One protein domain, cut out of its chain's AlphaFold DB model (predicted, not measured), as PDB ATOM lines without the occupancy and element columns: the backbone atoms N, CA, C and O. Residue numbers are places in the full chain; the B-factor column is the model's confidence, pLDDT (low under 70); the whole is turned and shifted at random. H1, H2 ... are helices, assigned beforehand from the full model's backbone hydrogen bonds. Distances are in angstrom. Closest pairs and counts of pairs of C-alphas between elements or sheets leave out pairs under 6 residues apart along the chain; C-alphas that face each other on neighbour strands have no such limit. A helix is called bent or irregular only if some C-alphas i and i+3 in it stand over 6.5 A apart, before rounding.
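AT A GLANCE: This is residues 9 to 71 of the 75 residues of an uncharacterized protein of Streptomyces antimycoticus (UniProt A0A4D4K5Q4). The model is a long, open loop of chain with two helices, H1 and H3, meeting at a steep tilt at one end and a short helix, H2, far off at the other end. Two long links without a named element run the length between them, residues 20 to 36 out to H2 and residues 44 to 56 back from it. The printed part has 63 residues, with three named helices in the order H1, H2, H3 and no named strand. The class is all helix, with 31 of the 63 printed residues, under half, in named elements. The whole is only just loose, close to extended, with a radius of gyration of the C-alphas of 15.8 A, and its elongated outline spans 45 by 25 by 18 A.

IN THESE COORDINATES: The printed part begins with H1, residues 9 to 19, which is 15.3 A from first to last C-alpha; C-alpha 9 is at (281.335, 255.794, 168.559). After residues 20 to 36 comes H2, residues 37 to 43, 10.2 A long, with C-alpha 37 at (257.255, 238.754, 163.031). Residues 44 to 56 then lead to H3, residues 57 to 69, the longest helix at 13 residues and 18.5 A. It ends with C-alpha 69 at (282.680, 253.622, 181.474).

HOW THE PARTS SIT: H1 and H3 touch, with 7 pairs of C-alphas within 8 A. The closest C-alphas of the two are those of Gly 15 and Phe 67, 5.2 A apart. Their lines stand at a steep tilt of 44 degrees, they run the same way, and their centres are 12.2 A apart. H3 touches H1 with residues 63 to 67 alone. H2 touches no helix: H1 and H2 are apart, and so are H2 and H3. In H1, H2 and H3 every backbone O i to N i+4 pair is within hydrogen-bond range, and no helix is bent or irregular.

THE WHOLE: The two C-alphas farthest apart are those of Gly 22 and Gly 44, at 45.1 A, while the first and last printed C-alphas, those of Leu 9 and Gly 71, are 16.5 A apart. The printed part runs from residue 9 to residue 71 without a cut, in a full chain of 75 residues. Both links are long: 17 residues between H1 and H2, and 13 between H2 and H3. The C-alphas of residues 20 to 36 lie 5 to 22 A from the mean of all C-alphas, and those of residues 44 to 56 lie 9 to 27 A from it. The mean pLDDT of the printed part is 96.0, and no printed residue is under 70.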
ATOM      1  N   LEU A   9     281.257 254.340 168.405       97.25
ATOM      2  CA  LEU A   9     281.335 255.794 168.559       97.25
ATOM      3  C   LEU A   9     279.962 256.396 168.855       97.25
ATOM      4  O   LEU A   9     279.846 257.309 169.672       97.25
ATOM      5  N   ALA A  10     278.911 255.873 168.221       97.06
ATOM      6  CA  ALA A  10     277.543 256.269 168.521       97.06
ATOM      7  C   ALA A  10     277.146 255.916 169.964       97.06
ATOM      8  O   ALA A  10     276.501 256.724 170.637       97.06
ATOM      9  N   VAL A  11     277.540 254.733 170.451       97.81
ATOM     10  CA  VAL A  11     277.281 254.302 171.834       97.81
ATOM     11  C   VAL A  11     278.043 255.176 172.835       97.81
ATOM     12  O   VAL A  11     277.424 255.654 173.784       97.81
ATOM     13  N   ASP A  12     279.323 255.465 172.592       98.06
ATOM     14  CA  ASP A  12     280.130 256.343 173.455       98.06
ATOM     15  C   ASP A  12     279.563 257.769 173.490       98.06
ATOM     16  O   ASP A  12     279.380 258.372 174.549       98.06
ATOM     17  N   GLY A  13     279.201 258.317 172.325       98.06
ATOM     18  CA  GLY A  13     278.588 259.642 172.235       98.06
ATOM     19  C   GLY A  13     277.270 259.728 173.010       98.06
ATOM     20  O   GLY A  13     277.020 260.711 173.716       98.06
ATOM     21  N   LEU A  14     276.443 258.682 172.928       97.81
ATOM     22  CA  LEU A  14     275.211 258.592 173.703       97.81
ATOM     23  C   LEU A  14     275.498 258.469 175.205       97.81
ATOM     24  O   LEU A  14     274.842 259.143 175.997       97.81
ATOM     25  N   GLY A  15     276.484 257.663 175.603       97.75
ATOM     26  CA  GLY A  15     276.909 257.534 176.996       97.75
ATOM     27  C   GLY A  15     277.342 258.869 177.601       97.75
ATOM     28  O   GLY A  15     276.842 259.255 178.658       97.75
ATOM     29  N   GLY A  16     278.176 259.631 176.888       97.81
ATOM     30  CA  GLY A  16     278.595 260.970 177.307       97.81
ATOM     31  C   GLY A  16     277.432 261.958 177.440       97.81
ATOM     32  O   GLY A  16     277.358 262.699 178.421       97.81
ATOM     33  N   PHE A  17     276.489 261.945 176.493       98.12
ATOM     34  CA  PHE A  17     275.289 262.780 176.570       98.12
ATOM     35  C   PHE A  17     274.422 262.436 177.790       98.12
ATOM     36  O   PHE A  17     274.044 263.326 178.552       98.12
ATOM     37  N   LEU A  18     274.133 261.147 177.995       97.75
ATOM     38  CA  LEU A  18     273.282 260.673 179.088       97.75
ATOM     39  C   LEU A  18     273.900 260.958 180.463       97.75
ATOM     40  O   LEU A  18     273.186 261.381 181.373       97.75
ATOM     41  N   ALA A  19     275.219 260.807 180.607       96.19
ATOM     42  CA  ALA A  19     275.934 261.138 181.841       96.19
ATOM     43  C   ALA A  19     275.763 262.615 182.252       96.19
ATOM     44  O   ALA A  19     275.757 262.930 183.442       96.19
ATOM     45  N   GLY A  20     275.556 263.521 181.289       96.88
ATOM     46  CA  GLY A  20     275.332 264.947 181.539       96.88
ATOM     47  C   GLY A  20     273.921 265.326 182.008       96.88
ATOM     48  O   GLY A  20     273.725 266.461 182.439       96.88
ATOM     49  N   LEU A  21     272.932 264.423 181.941       96.50
ATOM     50  CA  LEU A  21     271.533 264.752 182.266       96.50
ATOM     51  C   LEU A  21     271.250 264.816 183.777       96.50
ATOM     52  O   LEU A  21     270.315 265.493 184.199       96.50
ATOM     53  N   GLY A  22     272.047 264.126 184.599       91.25
ATOM     54  CA  GLY A  22     271.991 264.211 186.066       91.25
ATOM     55  C   GLY A  22     270.737 263.628 186.736       91.25
ATOM     56  O   GLY A  22     270.612 263.709 187.955       91.25
ATOM     57  N   ASN A  23     269.808 263.043 185.976       95.62
ATOM     58  CA  ASN A  23     268.523 262.532 186.472       95.62
ATOM     59  C   ASN A  23     268.191 261.102 186.000       95.62
ATOM     60  O   ASN A  23     267.037 260.679 186.083       95.62
ATOM     61  N   LEU A  24     269.179 260.361 185.495       95.31
ATOM     62  CA  LEU A  24     269.010 258.977 185.054       95.31
ATOM     63  C   LEU A  24     269.336 257.995 186.182       95.31
ATOM     64  O   LEU A  24     270.414 258.054 186.764       95.31
ATOM     65  N   ASP A  25     268.422 257.057 186.444       96.19
ATOM     66  CA  ASP A  25     268.645 255.947 187.387       96.19
ATOM     67  C   ASP A  25     269.441 254.797 186.745       96.19
ATOM     68  O   ASP A  25     270.353 254.235 187.353       96.19
ATOM     69  N   ARG A  26     269.108 254.434 185.497       96.31
ATOM     70  CA  ARG A  26     269.775 253.356 184.751       96.31
ATOM     71  C   ARG A  26     269.508 253.404 183.249       96.31
ATOM     72  O   ARG A  26     268.574 254.065 182.798       96.31
ATOM     73  N   VAL A  27     270.287 252.624 182.504       97.50
ATOM     74  CA  VAL A  27     270.102 252.325 181.080       97.50
ATOM     75  C   VAL A  27     269.913 250.813 180.923       97.50
ATOM     76  O   VAL A  27     270.780 250.043 181.326       97.50
ATOM     77  N   ASP A  28     268.790 250.385 180.343       97.44
ATOM     78  CA  ASP A  28     268.504 248.968 180.072       97.44
ATOM     79  C   ASP A  28     268.826 248.661 178.595       97.44
ATOM     80  O   ASP A  28     268.199 249.210 177.683       97.44
ATOM     81  N   ILE A  29     269.814 247.797 178.335       96.88
ATOM     82  CA  ILE A  29     270.270 247.477 176.978       96.88
ATOM     83  C   ILE A  29     269.481 246.264 176.494       96.88
ATOM     84  O   ILE A  29     269.714 245.132 176.929       96.88
ATOM     85  N   LEU A  30     268.560 246.505 175.559       95.69
ATOM     86  CA  LEU A  30     267.657 245.485 175.037       95.69
ATOM     87  C   LEU A  30     268.187 244.883 173.724       95.69
ATOM     88  O   LEU A  30     268.259 245.587 172.709       95.69
ATOM     89  N   PRO A  31     268.541 243.584 173.698       94.50
ATOM     90  CA  PRO A  31     268.931 242.920 172.466       94.50
ATOM     91  C   PRO A  31     267.728 242.804 171.527       94.50
ATOM     92  O   PRO A  31     266.602 242.526 171.943       94.50
ATOM     93  N   PHE A  32     267.970 242.992 170.231       95.12
ATOM     94  CA  PHE A  32     266.912 242.824 169.245       95.12
ATOM     95  C   PHE A  32     266.404 241.389 169.197       95.12
ATOM     96  O   PHE A  32     267.177 240.433 169.142       95.12
ATOM     97  N   HIS A  33     265.086 241.269 169.101       92.44
ATOM     98  CA  HIS A  33     264.390 240.016 168.890       92.44
ATOM     99  C   HIS A  33     263.326 240.168 167.797       92.44
ATOM    100  O   HIS A  33     262.714 241.225 167.630       92.44
ATOM    101  N   LYS A  34     262.998 239.068 167.119       93.38
ATOM    102  CA  LYS A  34     261.917 239.016 166.114       93.38
ATOM    103  C   LYS A  34     260.546 238.689 166.725       93.38
ATOM    104  O   LYS A  34     259.648 238.221 166.025       93.38
ATOM    105  N   LEU A  35     260.376 238.911 168.034       89.44
ATOM    106  CA  LEU A  35     259.106 238.726 168.738       89.44
ATOM    107  C   LEU A  35     258.064 239.698 168.159       89.44
ATOM    108  O   LEU A  35     258.068 240.886 168.458       89.44
ATOM    109  N   GLY A  36     257.209 239.192 167.272       92.69
ATOM    110  CA  GLY A  36     256.223 239.990 166.540       92.69
ATOM    111  C   GLY A  36     256.218 239.762 165.029       92.69
ATOM    112  O   GLY A  36     255.243 240.144 164.393       92.69
ATOM    113  N   ALA A  37     257.221 239.079 164.461       95.12
ATOM    114  CA  ALA A  37     257.255 238.754 163.031       95.12
ATOM    115  C   ALA A  37     255.977 238.028 162.554       95.12
ATOM    116  O   ALA A  37     255.431 238.363 161.511       95.12
ATOM    117  N   HIS A  38     255.411 237.140 163.379       95.75
ATOM    118  CA  HIS A  38     254.146 236.454 163.075       95.75
ATOM    119  C   HIS A  38     252.948 237.405 162.885       95.75
ATOM    120  O   HIS A  38     252.007 237.069 162.174       95.75
ATOM    121  N   LYS A  39     252.952 238.593 163.514       97.50
ATOM    122  CA  LYS A  39     251.887 239.594 163.329       97.50
ATOM    123  C   LYS A  39     251.968 240.235 161.946       97.50
ATOM    124  O   LYS A  39     250.935 240.512 161.351       97.50
ATOM    125  N   TYR A  40     253.184 240.440 161.437       98.00
ATOM    126  CA  TYR A  40     253.409 240.902 160.068       98.00
ATOM    127  C   TYR A  40     252.918 239.859 159.062       98.00
ATOM    128  O   TYR A  40     252.148 240.199 158.167       98.00
ATOM    129  N   ASP A  41     253.274 238.586 159.280       96.62
ATOM    130  CA  ASP A  41     252.803 237.474 158.446       96.62
ATOM    131  C   ASP A  41     251.259 237.400 158.434       96.62
ATOM    132  O   ASP A  41     250.656 237.285 157.370       96.62
ATOM    133  N   ALA A  42     250.603 237.553 159.593       98.00
ATOM    134  CA  ALA A  42     249.139 237.530 159.712       98.00
ATOM    135  C   ALA A  42     248.430 238.688 158.986       98.00
ATOM    136  O   ALA A  42     247.278 238.548 158.581       98.00
ATOM    137  N   LEU A  43     249.104 239.829 158.827       97.94
ATOM    138  CA  LEU A  43     248.582 240.999 158.119       97.94
ATOM    139  C   LEU A  43     248.966 241.015 156.631       97.94
ATOM    140  O   LEU A  43     248.565 241.931 155.916       97.94
ATOM    141  N   GLY A  44     249.755 240.043 156.158       97.44
ATOM    142  CA  GLY A  44     250.297 240.044 154.797       97.44
ATOM    143  C   GLY A  44     251.276 241.196 154.531       97.44
ATOM    144  O   GLY A  44     251.465 241.586 153.381       97.44
ATOM    145  N   ILE A  45     251.883 241.762 155.580       97.81
ATOM    146  CA  ILE A  45     252.806 242.898 155.486       97.81
ATOM    147  C   ILE A  45     254.246 242.367 155.524       97.81
ATOM    148  O   ILE A  45     254.584 241.614 156.439       97.81
ATOM    149  N   PRO A  46     255.137 242.770 154.598       96.75
ATOM    150  CA  PRO A  46     256.549 242.408 154.678       96.75
ATOM    151  C   PRO A  46     257.185 242.917 155.976       96.75
ATOM    152  O   PRO A  46     257.079 244.098 156.298       96.75
ATOM    153  N   PHE A  47     257.882 242.044 156.708       96.50
ATOM    154  CA  PHE A  47     258.677 242.444 157.871       96.50
ATOM    155  C   PHE A  47     260.103 242.820 157.431       96.50
ATOM    156  O   PHE A  47     260.866 241.922 157.072       96.50
ATOM    157  N   PRO A  48     260.517 244.103 157.477       92.75
ATOM    158  CA  PRO A  48     261.793 244.528 156.886       92.75
ATOM    159  C   PRO A  48     263.037 243.947 157.571       92.75
ATOM    160  O   PRO A  48     264.091 243.846 156.957       92.75
ATOM    161  N   LEU A  49     262.918 243.546 158.841       93.06
ATOM    162  CA  LEU A  49     264.020 243.014 159.651       93.06
ATOM    163  C   LEU A  49     264.002 241.478 159.726       93.06
ATOM    164  O   LEU A  49     264.559 240.883 160.655       93.06
ATOM    165  N   ARG A  50     263.330 240.817 158.770       92.75
ATOM    166  CA  ARG A  50     263.147 239.357 158.754       92.75
ATOM    167  C   ARG A  50     264.469 238.605 158.804       92.75
ATOM    168  O   ARG A  50     264.565 237.631 159.550       92.75
ATOM    169  N   ASP A  51     265.486 239.099 158.110       91.69
ATOM    170  CA  ASP A  51     266.790 238.438 157.999       91.69
ATOM    171  C   ASP A  51     267.844 239.022 158.946       91.69
ATOM    172  O   ASP A  51     268.937 238.478 159.074       91.69
ATOM    173  N   THR A  52     267.513 240.078 159.694       92.00
ATOM    174  CA  THR A  52     268.455 240.690 160.636       92.00
ATOM    175  C   THR A  52     268.765 239.734 161.792       92.00
ATOM    176  O   THR A  52     267.832 239.252 162.440       92.00
ATOM    177  N   PRO A  53     270.035 239.416 162.084       90.75
ATOM    178  CA  PRO A  53     270.371 238.521 163.186       90.75
ATOM    179  C   PRO A  53     270.082 239.170 164.548       90.75
ATOM    180  O   PRO A  53     270.113 240.395 164.698       90.75
ATOM    181  N   ALA A  54     269.816 238.338 165.557       92.25
ATOM    182  CA  ALA A  54     269.882 238.794 166.942       92.25
ATOM    183  C   ALA A  54     271.345 239.152 167.279       92.25
ATOM    184  O   ALA A  54     272.255 238.483 166.781       92.25
ATOM    185  N   PRO A  55     271.593 240.197 168.087       94.56
ATOM    186  CA  PRO A  55     272.948 240.516 168.517       94.56
ATOM    187  C   PRO A  55     273.514 239.365 169.364       94.56
ATOM    188  O   PRO A  55     272.777 238.798 170.176       94.56
ATOM    189  N   PRO A  56     274.803 239.015 169.209       94.44
ATOM    190  CA  PRO A  56     275.435 238.057 170.105       94.44
ATOM    191  C   PRO A  56     275.508 238.631 171.536       94.44
ATOM    192  O   PRO A  56     275.524 239.860 171.701       94.44
ATOM    193  N   PRO A  57     275.575 237.776 172.573       95.00
ATOM    194  CA  PRO A  57     275.684 238.222 173.964       95.00
ATOM    195  C   PRO A  57     276.842 239.201 174.186       95.00
ATOM    196  O   PRO A  57     276.630 240.261 174.767       95.00
ATOM    197  N   ASP A  58     278.012 238.914 173.612       96.56
ATOM    198  CA  ASP A  58     279.222 239.735 173.755       96.56
ATOM    199  C   ASP A  58     279.041 241.161 173.219       96.56
ATOM    200  O   ASP A  58     279.551 242.114 173.799       96.56
ATOM    201  N   LEU A  59     278.262 241.343 172.144       95.69
ATOM    202  CA  LEU A  59     277.954 242.680 171.627       95.69
ATOM    203  C   LEU A  59     277.094 243.468 172.619       95.69
ATOM    204  O   LEU A  59     277.290 244.666 172.811       95.69
ATOM    205  N   THR A  60     276.132 242.788 173.241       96.62
ATOM    206  CA  THR A  60     275.240 243.395 174.233       96.62
ATOM    207  C   THR A  60     276.024 243.768 175.492       96.62
ATOM    208  O   THR A  60     275.800 244.847 176.038       96.62
ATOM    209  N   GLU A  61     276.974 242.928 175.911       97.81
ATOM    210  CA  GLU A  61     277.851 243.217 177.049       97.81
ATOM    211  C   GLU A  61     278.818 244.363 176.762       97.81
ATOM    212  O   GLU A  61     278.862 245.305 177.546       97.81
ATOM    213  N   ARG A  62     279.472 244.380 175.594       97.38
ATOM    214  CA  ARG A  62     280.322 245.504 175.176       97.38
ATOM    215  C   ARG A  62     279.576 246.839 175.258       97.38
ATOM    216  O   ARG A  62     280.096 247.808 175.792       97.38
ATOM    217  N   VAL A  63     278.334 246.903 174.762       97.88
ATOM    218  CA  VAL A  63     277.517 248.130 174.849       97.88
ATOM    219  C   VAL A  63     277.240 248.524 176.303       97.88
ATOM    220  O   VAL A  63     277.286 249.706 176.637       97.88
ATOM    221  N   ARG A  64     276.965 247.558 177.189       98.38
ATOM    222  CA  ARG A  64     276.762 247.833 178.621       98.38
ATOM    223  C   ARG A  64     278.031 248.370 179.266       98.38
ATOM    224  O   ARG A  64     277.940 249.309 180.050       98.38
ATOM    225  N   GLU A  65     279.185 247.800 178.939       98.44
ATOM    226  CA  GLU A  65     280.484 248.264 179.426       98.44
ATOM    227  C   GLU A  65     280.755 249.706 179.004       98.44
ATOM    228  O   GLU A  65     281.040 250.520 179.875       98.44
ATOM    229  N   GLN A  66     280.522 250.063 177.737       98.31
ATOM    230  CA  GLN A  66     280.671 251.447 177.264       98.31
ATOM    231  C   GLN A  66     279.822 252.431 178.095       98.31
ATOM    232  O   GLN A  66     280.314 253.449 178.574       98.31
ATOM    233  N   PHE A  67     278.552 252.110 178.373       98.19
ATOM    234  CA  PHE A  67     277.734 252.955 179.257       98.19
ATOM    235  C   PHE A  67     278.274 253.017 180.697       98.19
ATOM    236  O   PHE A  67     278.228 254.079 181.322       98.19
ATOM    237  N   ARG A  68     278.806 251.910 181.230       98.19
ATOM    238  CA  ARG A  68     279.416 251.873 182.570       98.19
ATOM    239  C   ARG A  68     280.703 252.695 182.644       98.19
ATOM    240  O   ARG A  68     280.937 253.323 183.674       98.19
ATOM    241  N   GLU A  69     281.492 252.757 181.575       98.12
ATOM    242  CA  GLU A  69     282.680 253.622 181.474       98.12
ATOM    243  C   GLU A  69     282.315 255.113 181.556       98.12
ATOM    244  O   GLU A  69     283.072 255.909 182.112       98.12
ATOM    245  N   HIS A  70     281.108 255.484 181.119       97.50
ATOM    246  CA  HIS A  70     280.535 256.820 181.318       97.50
ATOM    247  C   HIS A  70     279.907 257.042 182.708       97.50
ATOM    248  O   HIS A  70     279.285 258.076 182.950       97.50
ATOM    249  N   GLY A  71     280.055 256.093 183.638       96.81
ATOM    250  CA  GLY A  71     279.520 256.183 184.999       96.81
ATOM    251  C   GLY A  71     278.023 255.879 185.113       96.81
ATOM    252  O   GLY A  71     277.427 256.134 186.159       96.81
TER     253      GLY A  71